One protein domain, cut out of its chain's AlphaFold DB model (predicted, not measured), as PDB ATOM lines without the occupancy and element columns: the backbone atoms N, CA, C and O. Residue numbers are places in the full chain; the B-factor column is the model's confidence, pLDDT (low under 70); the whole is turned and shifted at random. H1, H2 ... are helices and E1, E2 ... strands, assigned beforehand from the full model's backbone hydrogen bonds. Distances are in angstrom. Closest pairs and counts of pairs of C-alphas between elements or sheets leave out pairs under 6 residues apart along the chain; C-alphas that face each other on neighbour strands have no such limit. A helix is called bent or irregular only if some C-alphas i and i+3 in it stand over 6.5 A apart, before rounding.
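This is residues 34 to 197 and 207 to 242 of the 838 residues of the protein "Cytochrome c domain-containing protein" of Candidatus Methylomirabilis oxyfera (UniProt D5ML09). A sandwich, two sheets face to face, makes one end of the domain: E2 E8 E7 E4 E5 on one side, E1 E3 E6 on the other. Three helices among long loops make the other end, with H1 beside the edge strands E5 and E6, and H3 packed on H1 and H2. The printed part has 200 residues with three named helices, then eight named strands, H1 to H3 and E1 to E8 along the chain; the class is mixed, helices and strands, though under half of the residues are in named elements. Both sheets are mixed, in the orders just given. The whole is compact, with a radius of gyration of the C-alphas of 16.8 A and spans of 49 by 41 by 28 A.

H1, residues 34 to 45, touches H3, residues 100 to 112, with residues 34 to 37 of H1 and 106 to 109 of H3 alone; the closest C-alphas are those of Phe 37 and Leu 106, 7.0 A, at a steep tilt of 65 degrees, the same way. H2, residues 74 to 81, touches H3, closest at the C-alphas of Ala 74 and Ala 107, 4.6 A. H1 is irregular, with C-alphas 40 and 43 7.2 A apart. Every O i to N i+4 pair is within hydrogen-bond range in H2 and H3, and 5 of 8 in H1. E1, residues 126 to 132, is parallel to E3, residues 163 to 169, with N 128 and O 164 at 3.0 A; E3 is antiparallel to E6, residues 212 to 215, with N 165 and O 215 at 2.9 A. E2, residues 156 to 158, is parallel to E8, residues 233 to 241, with N 157 and O 239 at 2.8 A. E8 and E7, residues 225 to 230, form a hairpin, with N 226 and O 240 at 2.9 A. E7 is antiparallel to E4, residues 175 to 179, with N 178 and O 229 at 2.8 A. E4 and E5, residues 184 to 189, form a hairpin, with N 177 and O 187 at 2.8 A. This five-stranded sheet is strongly twisted. H1 is on it, at the sheet's level, and the C-alphas of Arg 39 and Gly 187 in E5 are the closest, 4.7 A; H1 only grazes the other sheet.

H1 begins at C-alpha 34 (164.009, 236.057, 171.307). H3 spans 18.1 A, E1 and E3 19.6 A each. E8 spans 21.5 A, bends by 59 degrees at residue 236 and ends at C-alpha 241 (171.072, 217.873, 187.404).

The farthest C-alphas, Arg 61 and Pro 150, are 52.4 A apart. Residues 198 to 206 are not printed; C-alphas 197 and 207 are 15.8 A apart. H1 to H2, H2 to H3, H3 to E1 and E1 to E2 are long links. The mean pLDDT of the printed part is 75.9; it is under 70 for 54 residues, among them 53 to 65 and 180 to 197.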
ATOM      1  N   ALA A  34     164.579 237.143 172.103       81.44
ATOM      2  CA  ALA A  34     164.009 236.057 171.307       81.44
ATOM      3  C   ALA A  34     163.859 234.763 172.127       81.44
ATOM      4  O   ALA A  34     162.821 234.102 172.029       81.44
ATOM      5  N   ALA A  35     164.821 234.429 172.992       76.88
ATOM      6  CA  ALA A  35     164.719 233.337 173.964       76.88
ATOM      7  C   ALA A  35     163.668 233.599 175.067       76.88
ATOM      8  O   ALA A  35     162.958 232.674 175.473       76.88
ATOM      9  N   ILE A  36     163.494 234.848 175.515       81.62
ATOM     10  CA  ILE A  36     162.413 235.202 176.452       81.62
ATOM     11  C   ILE A  36     161.046 235.081 175.759       81.62
ATOM     12  O   ILE A  36     160.137 234.452 176.302       81.62
ATOM     13  N   PHE A  37     160.894 235.577 174.525       83.38
ATOM     14  CA  PHE A  37     159.669 235.372 173.746       83.38
ATOM     15  C   PHE A  37     159.376 233.879 173.530       83.38
ATOM     16  O   PHE A  37     158.233 233.446 173.701       83.38
ATOM     17  N   ALA A  38     160.406 233.095 173.187       75.94
ATOM     18  CA  ALA A  38     160.329 231.652 172.970       75.94
ATOM     19  C   ALA A  38     159.698 230.913 174.150       75.94
ATOM     20  O   ALA A  38     158.830 230.066 173.950       75.94
ATOM     21  N   ARG A  39     160.144 231.242 175.367       74.75
ATOM     22  CA  ARG A  39     159.687 230.585 176.589       74.75
ATOM     23  C   ARG A  39     158.372 231.171 177.103       74.75
ATOM     24  O   ARG A  39     157.487 230.413 177.451       74.75
ATOM     25  N   ALA A  40     158.212 232.495 177.140       78.56
ATOM     26  CA  ALA A  40     157.097 233.140 177.839       78.56
ATOM     27  C   ALA A  40     155.848 233.333 176.968       78.56
ATOM     28  O   ALA A  40     154.730 233.044 177.392       78.56
ATOM     29  N   CYS A  41     156.026 233.817 175.738       80.88
ATOM     30  CA  CYS A  41     154.932 234.369 174.935       80.88
ATOM     31  C   CYS A  41     154.515 233.452 173.774       80.88
ATOM     32  O   CYS A  41     153.338 233.399 173.401       80.88
ATOM     33  N   ALA A  42     155.472 232.716 173.199       76.69
ATOM     34  CA  ALA A  42     155.298 231.957 171.961       76.69
ATOM     35  C   ALA A  42     154.247 230.839 172.045       76.69
ATOM     36  O   ALA A  42     153.683 230.461 171.016       76.69
ATOM     37  N   THR A  43     153.952 230.307 173.235       72.81
ATOM     38  CA  THR A  43     152.939 229.247 173.357       72.81
ATOM     39  C   THR A  43     151.516 229.793 173.203       72.81
ATOM     40  O   THR A  43     150.702 229.189 172.508       72.81
ATOM     41  N   CYS A  44     151.227 230.964 173.778       74.62
ATOM     42  CA  CYS A  44     149.907 231.597 173.716       74.62
ATOM     43  C   CYS A  44     149.726 232.321 172.375       74.62
ATOM     44  O   CYS A  44     148.795 232.040 171.618       74.62
ATOM     45  N   HIS A  45     150.664 233.212 172.039       78.56
ATOM     46  CA  HIS A  45     150.600 234.104 170.873       78.56
ATOM     47  C   HIS A  45     151.177 233.477 169.587       78.56
ATOM     48  O   HIS A  45     151.273 234.140 168.550       78.56
ATOM     49  N   GLY A  46     151.561 232.198 169.648       73.81
ATOM     50  CA  GLY A  46     152.251 231.469 168.585       73.81
ATOM     51  C   GLY A  46     153.722 231.880 168.436       73.81
ATOM     52  O   GLY A  46     154.101 233.013 168.728       73.81
ATOM     53  N   ALA A  47     154.550 230.994 167.873       74.62
ATOM     54  CA  ALA A  47     155.989 231.208 167.622       74.62
ATOM     55  C   ALA A  47     156.334 232.316 166.593       74.62
ATOM     56  O   ALA A  47     157.439 232.346 166.061       74.62
ATOM     57  N   LYS A  48     155.364 233.184 166.285       79.00
ATOM     58  CA  LYS A  48     155.459 234.375 165.432       79.00
ATOM     59  C   LYS A  48     154.824 235.626 166.056       79.00
ATOM     60  O   LYS A  48     154.869 236.680 165.434       79.00
ATOM     61  N   GLY A  49     154.187 235.525 167.227       78.25
ATOM     62  CA  GLY A  49     153.465 236.634 167.867       78.25
ATOM     63  C   GLY A  49     152.174 237.069 167.161       78.25
ATOM     64  O   GLY A  49     151.628 238.109 167.510       78.25
ATOM     65  N   LEU A  50     151.678 236.292 166.189       81.94
ATOM     66  CA  LEU A  50     150.497 236.581 165.351       81.94
ATOM     67  C   LEU A  50     149.173 236.055 165.948       81.94
ATOM     68  O   LEU A  50     148.196 235.820 165.235       81.94
ATOM     69  N   GLY A  51     149.158 235.822 167.258       75.12
ATOM     70  CA  GLY A  51     148.027 235.270 167.989       75.12
ATOM     71  C   GLY A  51     147.863 233.761 167.809       75.12
ATOM     72  O   GLY A  51     148.207 233.175 166.777       75.12
ATOM     73  N   GLY A  52     147.320 233.114 168.834       72.31
ATOM     74  CA  GLY A  52     147.254 231.657 168.935       72.31
ATOM     75  C   GLY A  52     146.025 231.190 169.697       72.31
ATOM     76  O   GLY A  52     144.921 231.261 169.160       72.31
ATOM     77  N   VAL A  53     146.217 230.672 170.911       66.62
ATOM     78  CA  VAL A  53     145.164 230.037 171.720       66.62
ATOM     79  C   VAL A  53     145.155 230.622 173.134       66.62
ATOM     80  O   VAL A  53     146.207 230.800 173.738       66.62
ATOM     81  N   SER A  54     143.957 230.914 173.640       67.44
ATOM     82  CA  SER A  54     143.672 231.208 175.053       67.44
ATOM     83  C   SER A  54     143.117 229.953 175.736       67.44
ATOM     84  O   SER A  54     142.419 229.157 175.103       67.44
ATOM     85  N   TRP A  55     143.389 229.771 177.029       64.44
ATOM     86  CA  TRP A  55     142.835 228.672 177.831       64.44
ATOM     87  C   TRP A  55     141.542 229.037 178.589       64.44
ATOM     88  O   TRP A  55     140.855 228.132 179.065       64.44
ATOM     89  N   VAL A  56     141.174 230.324 178.655       60.38
ATOM     90  CA  VAL A  56     139.875 230.816 179.169       60.38
ATOM     91  C   VAL A  56     138.941 231.155 177.995       60.38
ATOM     92  O   VAL A  56     139.410 231.462 176.894       60.38
ATOM     93  N   LYS A  57     137.621 231.067 178.214       53.69
ATOM     94  CA  LYS A  57     136.560 231.451 177.265       53.69
ATOM     95  C   LYS A  57     135.593 232.410 177.967       53.69
ATOM     96  O   LYS A  57     134.788 231.947 178.758       53.69
ATOM     97  N   ASN A  58     135.651 233.696 177.632       41.38
ATOM     98  CA  ASN A  58     135.016 234.802 178.374       41.38
ATOM     99  C   ASN A  58     133.535 235.063 178.020       41.38
ATOM    100  O   ASN A  58     133.033 236.165 178.237       41.38
ATOM    101  N   ASN A  59     132.909 234.148 177.271       42.41
ATOM    102  CA  ASN A  59     131.466 234.007 177.015       42.41
ATOM    103  C   ASN A  59     131.246 232.949 175.916       42.41
ATOM    104  O   ASN A  59     132.176 232.505 175.243       42.41
ATOM    105  N   SER A  60     129.991 232.578 175.651       43.66
ATOM    106  CA  SER A  60     129.618 231.575 174.640       43.66
ATOM    107  C   SER A  60     130.112 231.855 173.209       43.66
ATOM    108  O   SER A  60     130.373 230.894 172.479       43.66
ATOM    109  N   ARG A  61     130.285 233.128 172.818       39.66
ATOM    110  CA  ARG A  61     130.743 233.565 171.482       39.66
ATOM    111  C   ARG A  61     132.256 233.771 171.391       39.66
ATOM    112  O   ARG A  61     132.764 233.975 170.289       39.66
ATOM    113  N   ASP A  62     132.957 233.752 172.521       50.94
ATOM    114  CA  ASP A  62     134.367 234.109 172.589       50.94
ATOM    115  C   ASP A  62     135.246 233.096 171.841       50.94
ATOM    116  O   ASP A  62     135.225 231.888 172.117       50.94
ATOM    117  N   GLN A  63     136.023 233.595 170.878       46.97
ATOM    118  CA  GLN A  63     137.036 232.791 170.210       46.97
ATOM    119  C   GLN A  63     138.249 232.741 171.128       46.97
ATOM    120  O   GLN A  63     138.863 233.765 171.403       46.97
ATOM    121  N   ARG A  64     138.603 231.535 171.584       59.72
ATOM    122  CA  ARG A  64     139.722 231.266 172.501       59.72
ATOM    123  C   ARG A  64     141.085 231.548 171.854       59.72
ATOM    124  O   ARG A  64     141.875 230.633 171.629       59.72
ATOM    125  N   THR A  65     141.371 232.802 171.539       63.25
ATOM    126  CA  THR A  65     142.550 233.241 170.796       63.25
ATOM    127  C   THR A  65     143.288 234.306 171.585       63.25
ATOM    128  O   THR A  65     142.803 235.427 171.711       63.25
ATOM    129  N   ALA A  66     144.489 233.982 172.070       75.44
ATOM    130  CA  ALA A  66     145.425 235.018 172.488       75.44
ATOM    131  C   ALA A  66     145.711 235.933 171.277       75.44
ATOM    132  O   ALA A  66     145.906 235.406 170.172       75.44
ATOM    133  N   PRO A  67     145.707 237.269 171.442       78.75
ATOM    134  CA  PRO A  67     145.772 238.214 170.330       78.75
ATOM    135  C   PRO A  67     147.141 238.202 169.641       78.75
ATOM    136  O   PRO A  67     148.127 237.685 170.180       78.75
ATOM    137  N   GLN A  68     147.220 238.816 168.459       85.19
ATOM    138  CA  GLN A  68     148.508 239.275 167.941       85.19
ATOM    139  C   GLN A  68     149.129 240.265 168.940       85.19
ATOM    140  O   GLN A  68     148.422 241.067 169.542       85.19
ATOM    141  N   ILE A  69     150.444 240.167 169.116       88.19
ATOM    142  CA  ILE A  69     151.265 241.112 169.889       88.19
ATOM    143  C   ILE A  69     152.477 241.608 169.091       88.19
ATOM    144  O   ILE A  69     152.987 242.685 169.378       88.19
ATOM    145  N   ALA A  70     152.902 240.879 168.051       88.75
ATOM    146  CA  ALA A  70     153.908 241.355 167.104       88.75
ATOM    147  C   ALA A  70     153.465 242.689 166.474       88.75
ATOM    148  O   ALA A  70     152.357 242.778 165.939       88.75
ATOM    149  N   GLY A  71     154.313 243.719 166.546       88.50
ATOM    150  CA  GLY A  71     154.005 245.068 166.061       88.50
ATOM    151  C   GLY A  71     153.229 245.972 167.025       88.50
ATOM    152  O   GLY A  71     152.883 247.088 166.639       88.50
ATOM    153  N   HIS A  72     152.932 245.537 168.255       91.88
ATOM    154  CA  HIS A  72     152.334 246.425 169.260       91.88
ATOM    155  C   HIS A  72     153.369 247.425 169.817       91.88
ATOM    156  O   HIS A  72     154.560 247.127 169.806       91.88
ATOM    157  N   PRO A  73     152.949 248.597 170.335       95.06
ATOM    158  CA  PRO A  73     153.862 249.537 170.985       95.06
ATOM    159  C   PRO A  73     154.499 248.939 172.243       95.06
ATOM    160  O   PRO A  73     153.801 248.301 173.039       95.06
ATOM    161  N   ALA A  74     155.786 249.210 172.466       94.06
ATOM    162  CA  ALA A  74     156.569 248.663 173.566       94.06
ATOM    163  C   ALA A  74     155.870 248.845 174.919       94.06
ATOM    164  O   ALA A  74     155.628 247.861 175.607       94.06
ATOM    165  N   ASP A  75     155.428 250.054 175.275       94.00
ATOM    166  CA  ASP A  75     154.762 250.297 176.564       94.00
ATOM    167  C   ASP A  75     153.457 249.502 176.740       94.00
ATOM    168  O   ASP A  75     153.131 249.086 177.851       94.00
ATOM    169  N   SER A  76     152.739 249.203 175.649       91.50
ATOM    170  CA  SER A  76     151.565 248.316 175.692       91.50
ATOM    171  C   SER A  76     151.958 246.863 175.960       91.50
ATOM    172  O   SER A  76     151.252 246.163 176.680       91.50
ATOM    173  N   ILE A  77     153.096 246.415 175.420       91.94
ATOM    174  CA  ILE A  77     153.661 245.084 175.671       91.94
ATOM    175  C   ILE A  77     154.184 244.997 177.110       91.94
ATOM    176  O   ILE A  77     153.816 244.069 177.824       91.94
ATOM    177  N   LYS A  78     154.944 245.992 177.588       92.62
ATOM    178  CA  LYS A  78     155.432 246.064 178.978       92.62
ATOM    179  C   LYS A  78     154.282 246.021 179.980       92.62
ATOM    180  O   LYS A  78     154.285 245.209 180.904       92.62
ATOM    181  N   ALA A  79     153.248 246.825 179.740       88.31
ATOM    182  CA  ALA A  79     152.052 246.871 180.569       88.31
ATOM    183  C   ALA A  79     151.138 245.635 180.424       88.31
ATOM    184  O   ALA A  79     150.257 245.449 181.265       88.31
ATOM    185  N   MET A  80     151.312 244.796 179.398       86.75
ATOM    186  CA  MET A  80     150.648 243.490 179.277       86.75
ATOM    187  C   MET A  80     151.443 242.400 180.005       86.75
ATOM    188  O   MET A  80     150.872 241.635 180.773       86.75
ATOM    189  N   VAL A  81     152.766 242.361 179.829       87.44
ATOM    190  CA  VAL A  81     153.650 241.367 180.453       87.44
ATOM    191  C   VAL A  81     153.694 241.545 181.975       87.44
ATOM    192  O   VAL A  81     153.433 240.589 182.694       87.44
ATOM    193  N   ARG A  82     153.904 242.756 182.508       85.19
ATOM    194  CA  ARG A  82     153.922 242.966 183.974       85.19
ATOM    195  C   ARG A  82     152.593 242.632 184.654       85.19
ATOM    196  O   ARG A  82     152.588 242.124 185.767       85.19
ATOM    197  N   ARG A  83     151.463 242.929 184.000       78.06
ATOM    198  CA  ARG A  83     150.128 242.909 184.630       78.06
ATOM    199  C   ARG A  83     149.262 241.705 184.256       78.06
ATOM    200  O   ARG A  83     148.206 241.545 184.855       78.06
ATOM    201  N   GLY A  84     149.657 240.900 183.270       80.69
ATOM    202  CA  GLY A  84     148.801 239.862 182.697       80.69
ATOM    203  C   GLY A  84     147.567 240.432 181.986       80.69
ATOM    204  O   GLY A  84     147.493 241.628 181.681       80.69
ATOM    205  N   SER A  85     146.572 239.579 181.733       74.56
ATOM    206  CA  SER A  85     145.261 239.998 181.221       74.56
ATOM    207  C   SER A  85     144.214 240.077 182.336       74.56
ATOM    208  O   SER A  85     144.244 239.327 183.309       74.56
ATOM    209  N   GLU A  86     143.268 241.009 182.202       66.81
ATOM    210  CA  GLU A  86     142.298 241.305 183.270       66.81
ATOM    211  C   GLU A  86     141.277 240.180 183.468       66.81
ATOM    212  O   GLU A  86     140.868 239.903 184.585       66.81
ATOM    213  N   ASN A  87     140.946 239.479 182.384       62.72
ATOM    214  CA  ASN A  87     140.097 238.288 182.344       62.72
ATOM    215  C   ASN A  87     140.833 236.990 182.755       62.72
ATOM    216  O   ASN A  87     140.430 235.906 182.338       62.72
ATOM    217  N   ALA A  88     141.962 237.106 183.463       69.19
ATOM    218  CA  ALA A  88     142.813 236.001 183.908       69.19
ATOM    219  C   ALA A  88     143.075 234.927 182.830       69.19
ATOM    220  O   ALA A  88     142.927 233.735 183.073       69.19
ATOM    221  N   ALA A  89     143.444 235.343 181.615       73.12
ATOM    222  CA  ALA A  89     143.791 234.458 180.492       73.12
ATOM    223  C   ALA A  89     145.273 234.549 180.090       73.12
ATOM    224  O   ALA A  89     145.689 233.978 179.082       73.12
ATOM    225  N   MET A  90     146.058 235.287 180.873       79.56
ATOM    226  CA  MET A  90     147.501 235.461 180.766       79.56
ATOM    227  C   MET A  90     147.996 235.937 182.141       79.56
ATOM    228  O   MET A  90     147.549 237.000 182.578       79.56
ATOM    229  N   PRO A  91     148.897 235.207 182.825       77.12
ATOM    230  CA  PRO A  91     149.469 235.672 184.084       77.12
ATOM    231  C   PRO A  91     150.357 236.900 183.867       77.12
ATOM    232  O   PRO A  91     150.885 237.118 182.774       77.12
ATOM    233  N   GLY A  92     150.550 237.682 184.929       80.00
ATOM    234  CA  GLY A  92     151.645 238.649 184.987       80.00
ATOM    235  C   GLY A  92     153.003 237.952 185.096       80.00
ATOM    236  O   GLY A  92     153.089 236.799 185.528       80.00
ATOM    237  N   PHE A  93     154.058 238.663 184.712       80.88
ATOM    238  CA  PHE A  93     155.452 238.240 184.821       80.88
ATOM    239  C   PHE A  93     156.207 239.260 185.686       80.88
ATOM    240  O   PHE A  93     156.369 240.423 185.285       80.88
ATOM    241  N   GLY A  94     156.627 238.841 186.882       75.31
ATOM    242  CA  GLY A  94     157.303 239.692 187.866       75.31
ATOM    243  C   GLY A  94     158.673 240.197 187.400       75.31
ATOM    244  O   GLY A  94     159.248 239.689 186.432       75.31
ATOM    245  N   VAL A  95     159.214 241.200 188.097       76.00
ATOM    246  CA  VAL A  95     160.559 241.757 187.824       76.00
ATOM    247  C   VAL A  95     161.680 240.735 188.047       76.00
ATOM    248  O   VAL A  95     162.753 240.860 187.469       76.00
ATOM    249  N   GLN A  96     161.407 239.696 188.836       69.50
ATOM    250  CA  GLN A  96     162.282 238.553 189.086       69.50
ATOM    251  C   GLN A  96     162.374 237.636 187.847       69.50
ATOM    252  O   GLN A  96     163.447 237.189 187.461       69.50
ATOM    253  N   GLU A  97     161.249 237.391 187.168       73.75
ATOM    254  CA  GLU A  97     161.151 236.440 186.047       73.75
ATOM    255  C   GLU A  97     161.726 236.981 184.730       73.75
ATOM    256  O   GLU A  97     162.251 236.234 183.896       73.75
ATOM    257  N   ILE A  98     161.538 238.286 184.536       81.25
ATOM    258  CA  ILE A  98     161.990 239.098 183.410       81.25
ATOM    259  C   ILE A  98     162.324 240.451 184.038       81.25
ATOM    260  O   ILE A  98     161.400 241.153 184.453       81.25
ATOM    261  N   THR A  99     163.600 240.829 184.128       84.19
ATOM    262  CA  THR A  99     164.001 242.143 184.677       84.19
ATOM    263  C   THR A  99     163.453 243.294 183.829       84.19
ATOM    264  O   THR A  99     163.046 243.077 182.688       84.19
ATOM    265  N   ASP A 100     163.398 244.531 184.337       87.94
ATOM    266  CA  ASP A 100     162.877 245.649 183.528       87.94
ATOM    267  C   ASP A 100     163.738 245.928 182.283       87.94
ATOM    268  O   ASP A 100     163.189 246.186 181.214       87.94
ATOM    269  N   ALA A 101     165.060 245.733 182.360       89.81
ATOM    270  CA  ALA A 101     165.949 245.805 181.197       89.81
ATOM    271  C   ALA A 101     165.668 244.701 180.154       89.81
ATOM    272  O   ALA A 101     165.641 244.963 178.951       89.81
ATOM    273  N   GLU A 102     165.416 243.466 180.601       89.88
ATOM    274  CA  GLU A 102     164.989 242.370 179.719       89.88
ATOM    275  C   GLU A 102     163.589 242.604 179.143       89.88
ATOM    276  O   GLU A 102     163.311 242.204 178.014       89.88
ATOM    277  N   LEU A 103     162.712 243.278 179.889       92.44
ATOM    278  CA  LEU A 103     161.369 243.617 179.445       92.44
ATOM    279  C   LEU A 103     161.371 244.753 178.412       92.44
ATOM    280  O   LEU A 103     160.633 244.662 177.433       92.44
ATOM    281  N   ASP A 104     162.206 245.781 178.570       94.38
ATOM    282  CA  ASP A 104     162.421 246.805 177.540       94.38
ATOM    283  C   ASP A 104     162.984 246.184 176.249       94.38
ATOM    284  O   ASP A 104     162.484 246.458 175.151       94.38
ATOM    285  N   ALA A 105     163.962 245.276 176.366       93.56
ATOM    286  CA  ALA A 105     164.507 244.533 175.229       93.56
ATOM    287  C   ALA A 105     163.454 243.633 174.552       93.56
ATOM    288  O   ALA A 105     163.332 243.634 173.326       93.56
ATOM    289  N   LEU A 106     162.651 242.902 175.335       92.69
ATOM    290  CA  LEU A 106     161.557 242.053 174.852       92.69
ATOM    291  C   LEU A 106     160.459 242.870 174.162       92.69
ATOM    292  O   LEU A 106     159.974 242.479 173.101       92.69
ATOM    293  N   ALA A 107     160.069 244.003 174.742       94.88
ATOM    294  CA  ALA A 107     159.028 244.864 174.200       94.88
ATOM    295  C   ALA A 107     159.462 245.519 172.882       94.88
ATOM    296  O   ALA A 107     158.691 245.515 171.923       94.88
ATOM    297  N   THR A 108     160.713 245.984 172.801       94.88
ATOM    298  CA  THR A 108     161.325 246.494 171.561       94.88
ATOM    299  C   THR A 108     161.374 245.396 170.491       94.88
ATOM    300  O   THR A 108     160.879 245.580 169.381       94.88
ATOM    301  N   PHE A 109     161.857 244.201 170.843       93.31
ATOM    302  CA  PHE A 109     161.913 243.048 169.940       93.31
ATOM    303  C   PHE A 109     160.531 242.633 169.398       93.31
ATOM    304  O   PHE A 109     160.396 242.345 168.207       93.31
ATOM    305  N   ILE A 110     159.489 242.622 170.235       93.19
ATOM    306  CA  ILE A 110     158.112 242.310 169.816       93.19
ATOM    307  C   ILE A 110     157.522 243.438 168.943       93.19
ATOM    308  O   ILE A 110     156.796 243.140 167.989       93.19
ATOM    309  N   GLN A 111     157.845 244.706 169.225       94.12
ATOM    310  CA  GLN A 111     157.414 245.862 168.430       94.12
ATOM    311  C   GLN A 111     158.027 245.848 167.019       94.12
ATOM    312  O   GLN A 111     157.297 245.940 166.030       94.12
ATOM    313  N   ASP A 112     159.347 245.692 166.905       92.31
ATOM    314  CA  ASP A 112     160.056 245.799 165.622       92.31
ATOM    315  C   ASP A 112     159.696 244.659 164.652       92.31
ATOM    316  O   ASP A 112     159.608 244.853 163.435       92.31
ATOM    317  N   ASN A 113     159.383 243.469 165.178       86.31
ATOM    318  CA  ASN A 113     159.009 242.282 164.398       86.31
ATOM    319  C   ASN A 113     157.542 242.291 163.906       86.31
ATOM    320  O   ASN A 113     156.858 241.266 163.902       86.31
ATOM    321  N   SER A 114     157.078 243.451 163.435       78.75
ATOM    322  CA  SER A 114     155.701 243.797 163.032       78.75
ATOM    323  C   SER A 114     154.941 242.817 162.118       78.75
ATOM    324  O   SER A 114     153.711 242.850 162.093       78.75
ATOM    325  N   SER A 115     155.629 241.943 161.375       74.25
ATOM    326  CA  SER A 115     155.014 240.956 160.465       74.25
ATOM    327  C   SER A 115     155.166 239.493 160.902       74.25
ATOM    328  O   SER A 115     154.343 238.658 160.523       74.25
ATOM    329  N   SER A 116     156.189 239.165 161.698       77.81
ATOM    330  CA  SER A 116     156.287 237.939 162.500       77.81
ATOM    331  C   SER A 116     157.584 237.915 163.297       77.81
ATOM    332  O   SER A 116     158.646 238.176 162.739       77.81
ATOM    333  N   ILE A 117     157.514 237.457 164.543       79.31
ATOM    334  CA  ILE A 117     158.684 237.165 165.377       79.31
ATOM    335  C   ILE A 117     159.418 235.900 164.865       79.31
ATOM    336  O   ILE A 117     158.752 234.955 164.423       79.31
ATOM    337  N   PRO A 118     160.767 235.851 164.894       75.06
ATOM    338  CA  PRO A 118     161.546 234.663 164.551       75.06
ATOM    339  C   PRO A 118     161.210 233.433 165.404       75.06
ATOM    340  O   PRO A 118     160.915 233.525 166.594       75.06
ATOM    341  N   THR A 119     161.293 232.247 164.796       69.06
ATOM    342  CA  THR A 119     161.099 230.978 165.512       69.06
ATOM    343  C   THR A 119     162.349 230.627 166.335       69.06
ATOM    344  O   THR A 119     163.454 230.783 165.813       69.06
ATOM    345  N   PRO A 120     162.213 230.123 167.579       66.94
ATOM    346  CA  PRO A 120     163.354 229.896 168.467       66.94
ATOM    347  C   PRO A 120     164.345 228.859 167.930       66.94
ATOM    348  O   PRO A 120     163.946 227.814 167.406       66.94
ATOM    349  N   VAL A 121     165.641 229.126 168.106       74.31
ATOM    350  CA  VAL A 121     166.711 228.205 167.707       74.31
ATOM    351  C   VAL A 121     166.768 227.021 168.678       74.31
ATOM    352  O   VAL A 121     166.711 227.178 169.895       74.31
ATOM    353  N   LYS A 122     166.877 225.812 168.127       80.50
ATOM    354  CA  LYS A 122     167.073 224.573 168.888       80.50
ATOM    355  C   LYS A 122     168.566 224.428 169.250       80.50
ATOM    356  O   LYS A 122     169.373 224.506 168.321       80.50
ATOM    357  N   PRO A 123     168.937 224.143 170.514       85.75
ATOM    358  CA  PRO A 123     170.316 223.822 170.883       85.75
ATOM    359  C   PRO A 123     170.905 222.641 170.095       85.75
ATOM    360  O   PRO A 123     170.190 221.762 169.589       85.75
ATOM    361  N   SER A 124     172.233 222.627 169.999       85.75
ATOM    362  CA  SER A 124     173.022 221.484 169.538       85.75
ATOM    363  C   SER A 124     173.062 220.377 170.607       85.75
ATOM    364  O   SER A 124     172.784 220.615 171.776       85.75
ATOM    365  N   GLY A 125     173.396 219.146 170.205       89.75
ATOM    366  CA  GLY A 125     173.517 218.005 171.125       89.75
ATOM    367  C   GLY A 125     172.314 217.049 171.159       89.75
ATOM    368  O   GLY A 125     171.438 217.071 170.284       89.75
ATOM    369  N   LYS A 126     172.314 216.158 172.160       92.44
ATOM    370  CA  LYS A 126     171.306 215.103 172.397       92.44
ATOM    371  C   LYS A 126     170.152 215.654 173.243       92.44
ATOM    372  O   LYS A 126     170.370 216.304 174.255       92.44
ATOM    373  N   GLN A 127     168.915 215.372 172.847       92.44
ATOM    374  CA  GLN A 127     167.735 215.798 173.602       92.44
ATOM    375  C   GLN A 127     167.417 214.817 174.735       92.44
ATOM    376  O   GLN A 127     167.235 213.632 174.454       92.44
ATOM    377  N   VAL A 128     167.203 215.322 175.948       91.81
ATOM    378  CA  VAL A 128     166.394 214.642 176.978       91.81
ATOM    379  C   VAL A 128     165.034 215.331 177.062       91.81
ATOM    380  O   VAL A 128     164.945 216.544 176.878       91.81
ATOM    381  N   ALA A 129     163.954 214.570 177.243       87.50
ATOM    382  CA  ALA A 129     162.589 215.093 177.213       87.50
ATOM    383  C   ALA A 129     161.931 214.989 178.591       87.50
ATOM    384  O   ALA A 129     161.706 213.887 179.075       87.50
ATOM    385  N   LEU A 130     161.573 216.131 179.174       86.94
ATOM    386  CA  LEU A 130     160.807 216.216 180.413       86.94
ATOM    387  C   LEU A 130     159.351 216.539 180.078       86.94
ATOM    388  O   LEU A 130     159.070 217.568 179.463       86.94
ATOM    389  N   TYR A 131     158.422 215.669 180.460       81.75
ATOM    390  CA  TYR A 131     156.993 215.875 180.247       81.75
ATOM    391  C   TYR A 131     156.351 216.455 181.504       81.75
ATOM    392  O   TYR A 131     156.447 215.857 182.572       81.75
ATOM    393  N   VAL A 132     155.655 217.583 181.361       78.12
ATOM    394  CA  VAL A 132     154.783 218.132 182.407       78.12
ATOM    395  C   VAL A 132     153.385 217.536 182.249       78.12
ATOM    396  O   VAL A 132     152.861 217.462 181.123       78.12
ATOM    397  N   LEU A 133     152.811 217.084 183.361       72.38
ATOM    398  CA  LEU A 133     151.485 216.482 183.466       72.38
ATOM    399  C   LEU A 133     150.563 217.358 184.329       72.38
ATOM    400  O   LEU A 133     151.017 218.104 185.189       72.38
ATOM    401  N   ASP A 134     149.256 217.195 184.131       64.94
ATOM    402  CA  ASP A 134     148.197 217.798 184.959       64.94
ATOM    403  C   ASP A 134     147.728 216.861 186.093       64.94
ATOM    404  O   ASP A 134     146.676 217.080 186.684       64.94
ATOM    405  N   ALA A 135     148.471 215.790 186.365       62.62
ATOM    406  CA  ALA A 135     148.203 214.811 187.417       62.62
ATOM    407  C   ALA A 135     149.535 214.237 187.922       62.62
ATOM    408  O   ALA A 135     150.551 214.346 187.228       62.62
ATOM    409  N   ASP A 136     149.538 213.608 189.096       53.94
ATOM    410  CA  ASP A 136     150.744 212.994 189.653       53.94
ATOM    411  C   ASP A 136     151.220 211.773 188.816       53.94
ATOM    412  O   ASP A 136     150.385 210.989 188.348       53.94
ATOM    413  N   PRO A 137     152.537 211.585 188.586       57.38
ATOM    414  CA  PRO A 137     153.628 212.503 188.906       57.38
ATOM    415  C   PRO A 137     153.630 213.717 187.966       57.38
ATOM    416  O   PRO A 137     153.744 213.581 186.747       57.38
ATOM    417  N   TRP A 138     153.564 214.919 188.551       69.56
ATOM    418  CA  TRP A 138     153.445 216.215 187.852       69.56
ATOM    419  C   TRP A 138     154.511 216.455 186.776       69.56
ATOM    420  O   TRP A 138     154.302 217.202 185.817       69.56
ATOM    421  N   PHE A 139     155.651 215.788 186.929       75.12
ATOM    422  CA  PHE A 139     156.720 215.703 185.956       75.12
ATOM    423  C   PHE A 139     157.081 214.237 185.716       75.12
ATOM    424  O   PHE A 139     157.093 213.430 186.644       75.12
ATOM    425  N   THR A 140     157.403 213.893 184.470       77.75
ATOM    426  CA  THR A 140     158.018 212.606 184.138       77.75
ATOM    427  C   THR A 140     158.940 212.727 182.931       77.75
ATOM    428  O   THR A 140     158.551 213.224 181.875       77.75
ATOM    429  N   ASP A 141     160.167 212.243 183.062       78.62
ATOM    430  CA  ASP A 141     161.110 212.026 181.958       78.62
ATOM    431  C   ASP A 141     160.748 210.751 181.136       78.62
ATOM    432  O   ASP A 141     160.972 210.662 179.926       78.62
ATOM    433  N   ARG A 142     160.058 209.809 181.808       79.12
ATOM    434  CA  ARG A 142     159.617 208.453 181.416       79.12
ATOM    435  C   ARG A 142     160.691 207.360 181.461       79.12
ATOM    436  O   ARG A 142     160.438 206.256 180.964       79.12
ATOM    437  N   GLY A 143     161.817 207.624 182.107       78.25
ATOM    438  CA  GLY A 143     163.020 206.800 182.123       78.25
ATOM    439  C   GLY A 143     163.902 206.972 180.888       78.25
ATOM    440  O   GLY A 143     164.382 205.996 180.314       78.25
ATOM    441  N   ALA A 144     164.054 208.218 180.449       80.38
ATOM    442  CA  ALA A 144     165.006 208.687 179.456       80.38
ATOM    443  C   ALA A 144     166.415 208.924 180.040       80.38
ATOM    444  O   ALA A 144     167.369 208.975 179.261       80.38
ATOM    445  N   ASP A 145     166.549 209.059 181.366       80.69
ATOM    446  CA  ASP A 145     167.819 209.254 182.086       80.69
ATOM    447  C   ASP A 145     168.161 208.123 183.083       80.69
ATOM    448  O   ASP A 145     169.125 208.240 183.831       80.69
ATOM    449  N   ASN A 146     167.415 207.013 183.069       81.75
ATOM    450  CA  ASN A 146     167.538 205.886 184.010       81.75
ATOM    451  C   ASN A 146     168.953 205.295 184.178       81.75
ATOM    452  O   ASN A 146     169.230 204.684 185.207       81.75
ATOM    453  N   ASP A 147     169.818 205.429 183.170       81.75
ATOM    454  CA  ASP A 147     171.215 204.972 183.216       81.75
ATOM    455  C   ASP A 147     172.150 205.985 183.925       81.75
ATOM    456  O   ASP A 147     173.312 205.679 184.191       81.75
ATOM    457  N   ALA A 148     171.648 207.192 184.217       82.12
ATOM    458  CA  ALA A 148     172.353 208.331 184.809       82.12
ATOM    459  C   ALA A 148     171.779 208.789 186.169       82.12
ATOM    460  O   ALA A 148     172.549 209.302 186.982       82.12
ATOM    461  N   ASP A 149     170.485 208.588 186.466       80.56
ATOM    462  CA  ASP A 149     169.955 208.739 187.834       80.56
ATOM    463  C   ASP A 149     170.097 207.434 188.644       80.56
ATOM    464  O   ASP A 149     169.316 206.499 188.439       80.56
ATOM    465  N   PRO A 150     171.008 207.356 189.637       75.94
ATOM    466  CA  PRO A 150     171.176 206.155 190.456       75.94
ATOM    467  C   PRO A 150     169.971 205.852 191.368       75.94
ATOM    468  O   PRO A 150     169.953 204.804 192.015       75.94
ATOM    469  N   PHE A 151     168.969 206.737 191.436       72.25
ATOM    470  CA  PHE A 151     167.765 206.559 192.251       72.25
ATOM    471  C   PHE A 151     166.492 206.220 191.456       72.25
ATOM    472  O   PHE A 151     165.500 205.841 192.095       72.25
ATOM    473  N   ASN A 152     166.512 206.311 190.117       72.50
ATOM    474  CA  ASN A 152     165.368 206.070 189.225       72.50
ATOM    475  C   ASN A 152     164.094 206.820 189.689       72.50
ATOM    476  O   ASN A 152     163.022 206.228 189.840       72.50
ATOM    477  N   ASP A 153     164.228 208.110 190.015       69.56
ATOM    478  CA  ASP A 153     163.129 208.970 190.460       69.56
ATOM    479  C   ASP A 153     162.516 209.732 189.280       69.56
ATOM    480  O   ASP A 153     163.113 210.656 188.739       69.56
ATOM    481  N   VAL A 154     161.279 209.397 188.905       67.81
ATOM    482  CA  VAL A 154     160.588 210.009 187.747       67.81
ATOM    483  C   VAL A 154     160.372 211.526 187.863       67.81
ATOM    484  O   VAL A 154     159.988 212.160 186.883       67.81
ATOM    485  N   ARG A 155     160.605 212.108 189.048       70.50
ATOM    486  CA  ARG A 155     160.544 213.549 189.341       70.50
ATOM    487  C   ARG A 155     161.912 214.241 189.170       70.50
ATOM    488  O   ARG A 155     162.078 215.377 189.613       70.50
ATOM    489  N   ARG A 156     162.893 213.571 188.560       83.31
ATOM    490  CA  ARG A 156     164.249 214.072 188.297       83.31
ATOM    491  C   ARG A 156     164.569 214.060 186.796       83.31
ATOM    492  O   ARG A 156     163.913 213.367 186.023       83.31
ATOM    493  N   VAL A 157     165.568 214.846 186.389       89.50
ATOM    494  CA  VAL A 157     166.317 214.652 185.137       89.50
ATOM    495  C   VAL A 157     167.818 214.848 185.365       89.50
ATOM    496  O   VAL A 157     168.240 215.899 185.847       89.50
ATOM    497  N   VAL A 158     168.637 213.886 184.953       90.62
ATOM    498  CA  VAL A 158     170.105 213.925 185.000       90.62
ATOM    499  C   VAL A 158     170.666 213.997 183.584       90.62
ATOM    500  O   VAL A 158     170.426 213.122 182.754       90.62
ATOM    501  N   LEU A 159     171.411 215.064 183.287       93.56
ATOM    502  CA  LEU A 159     171.940 215.319 181.948       93.56
ATOM    503  C   LEU A 159     173.397 214.862 181.799       93.56
ATOM    504  O   LEU A 159     174.256 215.190 182.610       93.56
ATOM    505  N   GLU A 160     173.705 214.159 180.709       93.75
ATOM    506  CA  GLU A 160     175.083 213.835 180.302       93.75
ATOM    507  C   GLU A 160     175.766 215.033 179.590       93.75
ATOM    508  O   GLU A 160     175.083 215.937 179.085       93.75
ATOM    509  N   PRO A 161     177.109 215.052 179.456       93.25
ATOM    510  CA  PRO A 161     177.803 216.024 178.612       93.25
ATOM    511  C   PRO A 161     177.274 216.033 177.167       93.25
ATOM    512  O   PRO A 161     177.104 214.987 176.542       93.25
ATOM    513  N   GLY A 162     177.020 217.223 176.614       91.00
ATOM    514  CA  GLY A 162     176.480 217.370 175.254       91.00
ATOM    515  C   GLY A 162     174.992 217.019 175.105       91.00
ATOM    516  O   GLY A 162     174.497 216.924 173.977       91.00
ATOM    517  N   GLN A 163     174.268 216.833 176.212       94.31
ATOM    518  CA  GLN A 163     172.805 216.833 176.219       94.31
ATOM    519  C   GLN A 163     172.223 218.232 176.466       94.31
ATOM    520  O   GLN A 163     172.892 219.107 177.013       94.31
ATOM    521  N   TYR A 164     170.950 218.417 176.132       91.50
ATOM    522  CA  TYR A 164     170.143 219.567 176.540       91.50
ATOM    523  C   TYR A 164     168.717 219.108 176.893       91.50
ATOM    524  O   TYR A 164     168.228 218.083 176.396       91.50
ATOM    525  N   LEU A 165     168.025 219.883 177.727       90.38
ATOM    526  CA  LEU A 165     166.667 219.578 178.167       90.38
ATOM    527  C   LEU A 165     165.632 220.124 177.175       90.38
ATOM    528  O   LEU A 165     165.674 221.291 176.781       90.38
ATOM    529  N   LYS A 166     164.642 219.307 176.813       86.94
ATOM    530  CA  LYS A 166     163.386 219.767 176.218       86.94
ATOM    531  C   LYS A 166     162.250 219.523 177.201       86.94
ATOM    532  O   LYS A 166     161.817 218.382 177.353       86.94
ATOM    533  N   VAL A 167     161.721 220.584 177.794       84.44
ATOM    534  CA  VAL A 167     160.517 220.490 178.628       84.44
ATOM    535  C   VAL A 167     159.284 220.625 177.730       84.44
ATOM    536  O   VAL A 167     159.257 221.472 176.835       84.44
ATOM    537  N   ILE A 168     158.289 219.752 177.903       77.88
ATOM    538  CA  ILE A 168     157.112 219.607 177.035       77.88
ATOM    539  C   ILE A 168     155.864 219.521 177.911       77.88
ATOM    540  O   ILE A 168     155.714 218.562 178.666       77.88
ATOM    541  N   ASN A 169     154.926 220.456 177.778       75.06
ATOM    542  CA  ASN A 169     153.655 220.343 178.488       75.06
ATOM    543  C   ASN A 169     152.699 219.409 177.728       75.06
ATOM    544  O   ASN A 169     152.451 219.585 176.531       75.06
ATOM    545  N   THR A 170     152.176 218.406 178.437       68.75
ATOM    546  CA  THR A 170     151.176 217.454 177.934       68.75
ATOM    547  C   THR A 170     149.876 217.415 178.743       68.75
ATOM    548  O   THR A 170     148.941 216.732 178.319       68.75
ATOM    549  N   GLY A 171     149.800 218.152 179.852       64.31
ATOM    550  CA  GLY A 171     148.580 218.383 180.622       64.31
ATOM    551  C   GLY A 171     147.646 219.425 179.981       64.31
ATOM    552  O   GLY A 171     147.948 219.937 178.908       64.31
ATOM    553  N   ARG A 172     146.467 219.674 180.572       65.19
ATOM    554  CA  ARG A 172     145.376 220.532 180.058       65.19
ATOM    555  C   ARG A 172     145.605 222.027 180.357       65.19
ATOM    556  O   ARG A 172     145.099 222.867 179.605       65.19
ATOM    557  N   THR A 173     146.328 222.366 181.426       66.31
ATOM    558  CA  THR A 173     146.642 223.742 181.856       66.31
ATOM    559  C   THR A 173     147.998 224.242 181.348       66.31
ATOM    560  O   THR A 173     148.719 223.555 180.630       66.31
ATOM    561  N   TRP A 174     148.317 225.510 181.615       75.00
ATOM    562  CA  TRP A 174     149.641 226.092 181.382       75.00
ATOM    563  C   TRP A 174     150.535 225.795 182.584       75.00
ATOM    564  O   TRP A 174     150.050 225.815 183.707       75.00
ATOM    565  N   HIS A 175     151.828 225.579 182.353       77.94
ATOM    566  CA  HIS A 175     152.815 225.383 183.416       77.94
ATOM    567  C   HIS A 175     154.042 226.264 183.184       77.94
ATOM    568  O   HIS A 175     154.261 226.767 182.081       77.94
ATOM    569  N   SER A 176     154.858 226.426 184.220       78.62
ATOM    570  CA  SER A 176     156.187 227.036 184.137       78.62
ATOM    571  C   SER A 176     157.248 226.068 184.641       78.62
ATOM    572  O   SER A 176     156.938 225.005 185.182       78.62
ATOM    573  N   PHE A 177     158.497 226.445 184.418       80.44
ATOM    574  CA  PHE A 177     159.689 225.706 184.781       80.44
ATOM    575  C   PHE A 177     160.680 226.727 185.358       80.44
ATOM    576  O   PHE A 177     161.599 227.208 184.698       80.44
ATOM    577  N   THR A 178     160.396 227.139 186.588       78.12
ATOM    578  CA  THR A 178     161.022 228.257 187.304       78.12
ATOM    579  C   THR A 178     162.133 227.726 188.208       78.12
ATOM    580  O   THR A 178     161.857 226.826 188.997       78.12
ATOM    581  N   SER A 179     163.358 228.260 188.137       77.81
ATOM    582  CA  SER A 179     164.434 227.887 189.074       77.81
ATOM    583  C   SER A 179     164.521 228.923 190.187       77.81
ATOM    584  O   SER A 179     164.655 230.115 189.915       77.81
ATOM    585  N   LEU A 180     164.436 228.469 191.438       68.31
ATOM    586  CA  LEU A 180     164.534 229.353 192.602       68.31
ATOM    587  C   LEU A 180     165.962 229.899 192.760       68.31
ATOM    588  O   LEU A 180     166.141 231.099 192.940       68.31
ATOM    589  N   GLU A 181     166.967 229.038 192.575       66.75
ATOM    590  CA  GLU A 181     168.398 229.369 192.681       66.75
ATOM    591  C   GLU A 181     168.855 230.429 191.663       66.75
ATOM    592  O   GLU A 181     169.784 231.190 191.920       66.75
ATOM    593  N   SER A 182     168.212 230.505 190.490       64.12
ATOM    594  CA  SER A 182     168.542 231.520 189.475       64.12
ATOM    595  C   SER A 182     167.794 232.844 189.659       64.12
ATOM    596  O   SER A 182     168.014 233.775 188.880       64.12
ATOM    597  N   GLY A 183     166.852 232.909 190.609       58.12
ATOM    598  CA  GLY A 183     165.895 234.007 190.768       58.12
ATOM    599  C   GLY A 183     164.946 234.217 189.577       58.12
ATOM    600  O   GLY A 183     164.142 235.145 189.609       58.12
ATOM    601  N   LYS A 184     165.028 233.383 188.527       63.53
ATOM    602  CA  LYS A 184     164.433 233.613 187.202       63.53
ATOM    603  C   LYS A 184     163.559 232.455 186.739       63.53
ATOM    604  O   LYS A 184     163.859 231.274 186.940       63.53
ATOM    605  N   ASP A 185     162.523 232.787 185.970       62.16
ATOM    606  CA  ASP A 185     161.783 231.754 185.255       62.16
ATOM    607  C   ASP A 185     162.606 231.225 184.077       62.16
ATOM    608  O   ASP A 185     162.992 231.980 183.179       62.16
ATOM    609  N   SER A 186     162.900 229.924 184.095       57.38
ATOM    610  CA  SER A 186     163.708 229.298 183.050       57.38
ATOM    611  C   SER A 186     162.855 228.976 181.821       57.38
ATOM    612  O   SER A 186     163.376 229.032 180.710       57.38
ATOM    613  N   GLY A 187     161.536 228.781 181.960       57.84
ATOM    614  CA  GLY A 187     160.628 228.819 180.819       57.84
ATOM    615  C   GLY A 187     159.167 228.465 181.083       57.84
ATOM    616  O   GLY A 187     158.837 227.615 181.903       57.84
ATOM    617  N   PHE A 188     158.277 229.063 180.287       63.09
ATOM    618  CA  PHE A 188     156.843 228.796 180.336       63.09
ATOM    619  C   PHE A 188     156.403 227.836 179.236       63.09
ATOM    620  O   PHE A 188     157.003 227.720 178.166       63.09
ATOM    621  N   ILE A 189     155.362 227.070 179.537       57.00
ATOM    622  CA  ILE A 189     155.004 225.887 178.769       57.00
ATOM    623  C   ILE A 189     153.485 225.740 178.809       57.00
ATOM    624  O   ILE A 189     152.911 225.010 179.613       57.00
ATOM    625  N   GLY A 190     152.800 226.471 177.934       55.34
ATOM    626  CA  GLY A 190     151.350 226.358 177.793       55.34
ATOM    627  C   GLY A 190     150.912 225.024 177.180       55.34
ATOM    628  O   GLY A 190     151.590 224.457 176.318       55.34
ATOM    629  N   TYR A 191     149.732 224.539 177.557       50.94
ATOM    630  CA  TYR A 191     149.068 223.505 176.774       50.94
ATOM    631  C   TYR A 191     148.641 224.046 175.409       50.94
ATOM    632  O   TYR A 191     148.126 225.158 175.289       50.94
ATOM    633  N   ALA A 192     148.804 223.229 174.369       45.12
ATOM    634  CA  ALA A 192     148.346 223.565 173.023       45.12
ATOM    635  C   ALA A 192     147.753 222.374 172.240       45.12
ATOM    636  O   ALA A 192     147.381 222.552 171.078       45.12
ATOM    637  N   GLY A 193     147.637 221.173 172.835       41.38
ATOM    638  CA  GLY A 193     147.552 219.942 172.041       41.38
ATOM    639  C   GLY A 193     146.784 218.750 172.611       41.38
ATOM    640  O   GLY A 193     147.389 217.696 172.781       41.38
ATOM    641  N   ASN A 194     145.457 218.863 172.792       39.00
ATOM    642  CA  ASN A 194     144.496 217.737 172.651       39.00
ATOM    643  C   ASN A 194     142.988 218.105 172.740       39.00
ATOM    644  O   ASN A 194     142.158 217.244 173.040       39.00
ATOM    645  N   TYR A 195     142.571 219.339 172.420       41.69
ATOM    646  CA  TYR A 195     141.137 219.672 172.346       41.69
ATOM    647  C   TYR A 195     140.437 218.996 171.145       41.69
ATOM    648  O   TYR A 195     140.406 219.519 170.033       41.69
ATOM    649  N   LYS A 196     139.838 217.824 171.394       39.84
ATOM    650  CA  LYS A 196     138.858 217.145 170.529       39.84
ATOM    651  C   LYS A 196     137.680 216.666 171.378       39.84
ATOM    652  O   LYS A 196     137.853 215.725 172.149       39.84
ATOM    653  N   ASN A 197     136.476 217.214 171.193       42.16
ATOM    654  CA  ASN A 197     135.254 216.537 171.642       42.16
ATOM    655  C   ASN A 197     134.045 216.791 170.710       42.16
ATOM    656  O   ASN A 197     134.188 217.300 169.598       42.16
ATOM    657  N   LYS A 207     146.867 223.734 163.058       42.28
ATOM    658  CA  LYS A 207     147.559 222.619 163.726       42.28
ATOM    659  C   LYS A 207     147.862 223.027 165.167       42.28
ATOM    660  O   LYS A 207     148.514 224.043 165.387       42.28
ATOM    661  N   ALA A 208     147.397 222.212 166.109       44.03
ATOM    662  CA  ALA A 208     147.774 222.284 167.512       44.03
ATOM    663  C   ALA A 208     149.300 222.375 167.659       44.03
ATOM    664  O   ALA A 208     150.034 221.588 167.054       44.03
ATOM    665  N   GLY A 209     149.762 223.330 168.463       47.41
ATOM    666  CA  GLY A 209     151.136 223.327 168.938       47.41
ATOM    667  C   GLY A 209     151.334 222.271 170.026       47.41
ATOM    668  O   GLY A 209     150.399 221.616 170.484       47.41
ATOM    669  N   MET A 210     152.566 222.173 170.502       52.12
ATOM    670  CA  MET A 210     152.849 221.773 171.877       52.12
ATOM    671  C   MET A 210     153.643 222.929 172.470       52.12
ATOM    672  O   MET A 210     154.550 223.419 171.794       52.12
ATOM    673  N   GLY A 211     153.321 223.371 173.686       58.62
ATOM    674  CA  GLY A 211     154.252 224.207 174.431       58.62
ATOM    675  C   GLY A 211     155.511 223.392 174.685       58.62
ATOM    676  O   GLY A 211     155.434 222.268 175.193       58.62
ATOM    677  N   PHE A 212     156.659 223.921 174.283       65.25
ATOM    678  CA  PHE A 212     157.942 223.339 174.635       65.25
ATOM    679  C   PHE A 212     158.999 224.418 174.817       65.25
ATOM    680  O   PHE A 212     159.053 225.382 174.055       65.25
ATOM    681  N   TYR A 213     159.870 224.189 175.787       76.69
ATOM    682  CA  TYR A 213     161.044 225.001 176.059       76.69
ATOM    683  C   TYR A 213     162.313 224.165 175.824       76.69
ATOM    684  O   TYR A 213     162.287 222.937 175.957       76.69
ATOM    685  N   TYR A 214     163.408 224.820 175.435       80.38
ATOM    686  CA  TYR A 214     164.729 224.212 175.280       80.38
ATOM    687  C   TYR A 214     165.700 224.854 176.271       80.38
ATOM    688  O   TYR A 214     166.022 226.031 176.124       80.38
ATOM    689  N   ALA A 215     166.182 224.072 177.232       83.44
ATOM    690  CA  ALA A 215     167.146 224.509 178.231       83.44
ATOM    691  C   ALA A 215     168.523 223.913 177.907       83.44
ATOM    692  O   ALA A 215     168.714 222.694 177.958       83.44
ATOM    693  N   ASP A 216     169.473 224.771 177.543       84.56
ATOM    694  CA  ASP A 216     170.876 224.386 177.385       84.56
ATOM    695  C   ASP A 216     171.603 224.417 178.740       84.56
ATOM    696  O   ASP A 216     171.335 225.290 179.565       84.56
ATOM    697  N   GLN A 217     172.547 223.500 178.964       86.75
ATOM    698  CA  GLN A 217     173.273 223.389 180.238       86.75
ATOM    699  C   GLN A 217     174.188 224.587 180.553       86.75
ATOM    700  O   GLN A 217     174.617 224.730 181.692       86.75
ATOM    701  N   THR A 218     174.497 225.439 179.570       78.94
ATOM    702  CA  THR A 218     175.377 226.612 179.731       78.94
ATOM    703  C   THR A 218     174.632 227.936 179.910       78.94
ATOM    704  O   THR A 218     175.241 228.913 180.342       78.94
ATOM    705  N   ALA A 219     173.339 227.995 179.565       74.31
ATOM    706  CA  ALA A 219     172.589 229.259 179.496       74.31
ATOM    707  C   ALA A 219     171.082 229.166 179.820       74.31
ATOM    708  O   ALA A 219     170.431 230.199 179.971       74.31
ATOM    709  N   GLY A 220     170.508 227.960 179.897       75.06
ATOM    710  CA  GLY A 220     169.085 227.730 180.187       75.06
ATOM    711  C   GLY A 220     168.809 226.934 181.466       75.06
ATOM    712  O   GLY A 220     167.652 226.800 181.849       75.06
ATOM    713  N   LEU A 221     169.848 226.411 182.120       84.12
ATOM    714  CA  LEU A 221     169.771 225.683 183.387       84.12
ATOM    715  C   LEU A 221     170.791 226.252 184.374       84.12
ATOM    716  O   LEU A 221     171.888 226.647 183.979       84.12
ATOM    717  N   ALA A 222     170.442 226.254 185.659       83.31
ATOM    718  CA  ALA A 222     171.413 226.442 186.731       83.31
ATOM    719  C   ALA A 222     172.349 225.220 186.820       83.31
ATOM    720  O   ALA A 222     171.905 224.083 186.655       83.31
ATOM    721  N   SER A 223     173.638 225.465 187.075       86.00
ATOM    722  CA  SER A 223     174.656 224.420 187.249       86.00
ATOM    723  C   SER A 223     174.463 223.680 188.573       86.00
ATOM    724  O   SER A 223     174.121 224.300 189.578       86.00
ATOM    725  N   GLY A 224     174.689 222.367 188.593       88.06
ATOM    726  CA  GLY A 224     174.414 221.509 189.747       88.06
ATOM    727  C   GLY A 224     173.093 220.746 189.608       88.06
ATOM    728  O   GLY A 224     172.468 220.734 188.545       88.06
ATOM    729  N   CYS A 225     172.653 220.128 190.705       84.38
ATOM    730  CA  CYS A 225     171.297 219.603 190.859       84.38
ATOM    731  C   CYS A 225     170.414 220.673 191.500       84.38
ATOM    732  O   CYS A 225     170.626 221.041 192.653       84.38
ATOM    733  N   ASN A 226     169.457 221.193 190.732       82.44
ATOM    734  CA  ASN A 226     168.655 222.361 191.090       82.44
ATOM    735  C   ASN A 226     167.161 222.023 191.066       82.44
ATOM    736  O   ASN A 226     166.703 221.266 190.206       82.44
ATOM    737  N   LYS A 227     166.391 222.612 191.987       79.94
ATOM    738  CA  LYS A 227     164.939 222.420 192.072       79.94
ATOM    739  C   LYS A 227     164.208 223.441 191.199       79.94
ATOM    740  O   LYS A 227     164.345 224.648 191.394       79.94
ATOM    741  N   TYR A 228     163.399 222.940 190.272       82.75
ATOM    742  CA  TYR A 228     162.511 223.729 189.426       82.75
ATOM    743  C   TYR A 228     161.060 223.523 189.868       82.75
ATOM    744  O   TYR A 228     160.682 222.429 190.296       82.75
ATOM    745  N   ILE A 229     160.245 224.569 189.756       80.44
ATOM    746  CA  ILE A 229     158.829 224.569 190.144       80.44
ATOM    747  C   ILE A 229     157.937 225.110 189.023       80.44
ATOM    748  O   ILE A 229     158.417 225.807 188.127       80.44
ATOM    749  N   CYS A 230     156.627 224.870 189.099       81.12
ATOM    750  CA  CYS A 230     155.657 225.677 188.357       81.12
ATOM    751  C   CYS A 230     155.144 226.839 189.223       81.12
ATOM    752  O   CYS A 230     154.438 226.608 190.196       81.12
ATOM    753  N   LYS A 231     155.400 228.098 188.854       76.62
ATOM    754  CA  LYS A 231     154.986 229.276 189.635       76.62
ATOM    755  C   LYS A 231     153.468 229.407 189.827       76.62
ATOM    756  O   LYS A 231     153.058 229.966 190.833       76.62
ATOM    757  N   ILE A 232     152.640 228.915 188.890       78.06
ATOM    758  CA  ILE A 232     151.167 228.908 189.047       78.06
ATOM    759  C   ILE A 232     150.643 227.651 189.770       78.06
ATOM    760  O   ILE A 232     149.445 227.546 190.013       78.06
ATOM    761  N   HIS A 233     151.530 226.708 190.109       79.75
ATOM    762  CA  HIS A 233     151.249 225.476 190.848       79.75
ATOM    763  C   HIS A 233     152.476 225.060 191.714       79.75
ATOM    764  O   HIS A 233     153.049 223.999 191.459       79.75
ATOM    765  N   PRO A 234     152.959 225.846 192.708       73.12
ATOM    766  CA  PRO A 234     154.350 225.733 193.223       73.12
ATOM    767  C   PRO A 234     154.772 224.429 193.921       73.12
ATOM    768  O   PRO A 234     155.944 224.240 194.232       73.12
ATOM    769  N   TYR A 235     153.827 223.522 194.151       71.19
ATOM    770  CA  TYR A 235     154.022 222.159 194.650       71.19
ATOM    771  C   TYR A 235     154.351 221.150 193.537       71.19
ATOM    772  O   TYR A 235     154.859 220.066 193.822       71.19
ATOM    773  N   MET A 236     154.101 221.490 192.268       77.62
ATOM    774  CA  MET A 236     154.690 220.787 191.133       77.62
ATOM    775  C   MET A 236     156.180 221.116 191.121       77.62
ATOM    776  O   MET A 236     156.569 222.210 190.707       77.62
ATOM    777  N   THR A 237     157.016 220.177 191.565       78.50
ATOM    778  CA  THR A 237     158.471 220.376 191.623       78.50
ATOM    779  C   THR A 237     159.226 219.210 190.993       78.50
ATOM    780  O   THR A 237     158.780 218.066 191.073       78.50
ATOM    781  N   VAL A 238     160.358 219.518 190.364       81.12
ATOM    782  CA  VAL A 238     161.244 218.583 189.658       81.12
ATOM    783  C   VAL A 238     162.695 218.974 189.926       81.12
ATOM    784  O   VAL A 238     163.018 220.158 190.002       81.12
ATOM    785  N   GLU A 239     163.581 217.998 190.082       85.12
ATOM    786  CA  GLU A 239     165.024 218.242 190.206       85.12
ATOM    787  C   GLU A 239     165.696 218.064 188.841       85.12
ATOM    788  O   GLU A 239     165.455 217.068 188.163       85.12
ATOM    789  N   VAL A 240     166.554 218.997 188.423       88.44
ATOM    790  CA  VAL A 240     167.378 218.822 187.218       88.44
ATOM    791  C   VAL A 240     168.852 218.995 187.550       88.44
ATOM    792  O   VAL A 240     169.266 220.037 188.057       88.44
ATOM    793  N   CYS A 241     169.628 217.960 187.235       89.88
ATOM    794  CA  CYS A 241     171.072 217.873 187.404       89.88
ATOM    795  C   CYS A 241     171.789 218.102 186.069       89.88
ATOM    796  O   CYS A 241     171.587 217.347 185.114       89.88
ATOM    797  N   THR A 242     172.669 219.103 186.002       92.25
ATOM    798  CA  THR A 242     173.592 219.272 184.865       92.25
ATOM    799  C   THR A 242     174.741 218.263 184.921       92.25
ATOM    800  O   THR A 242     175.068 217.722 185.979       92.25
TER     801      THR A 242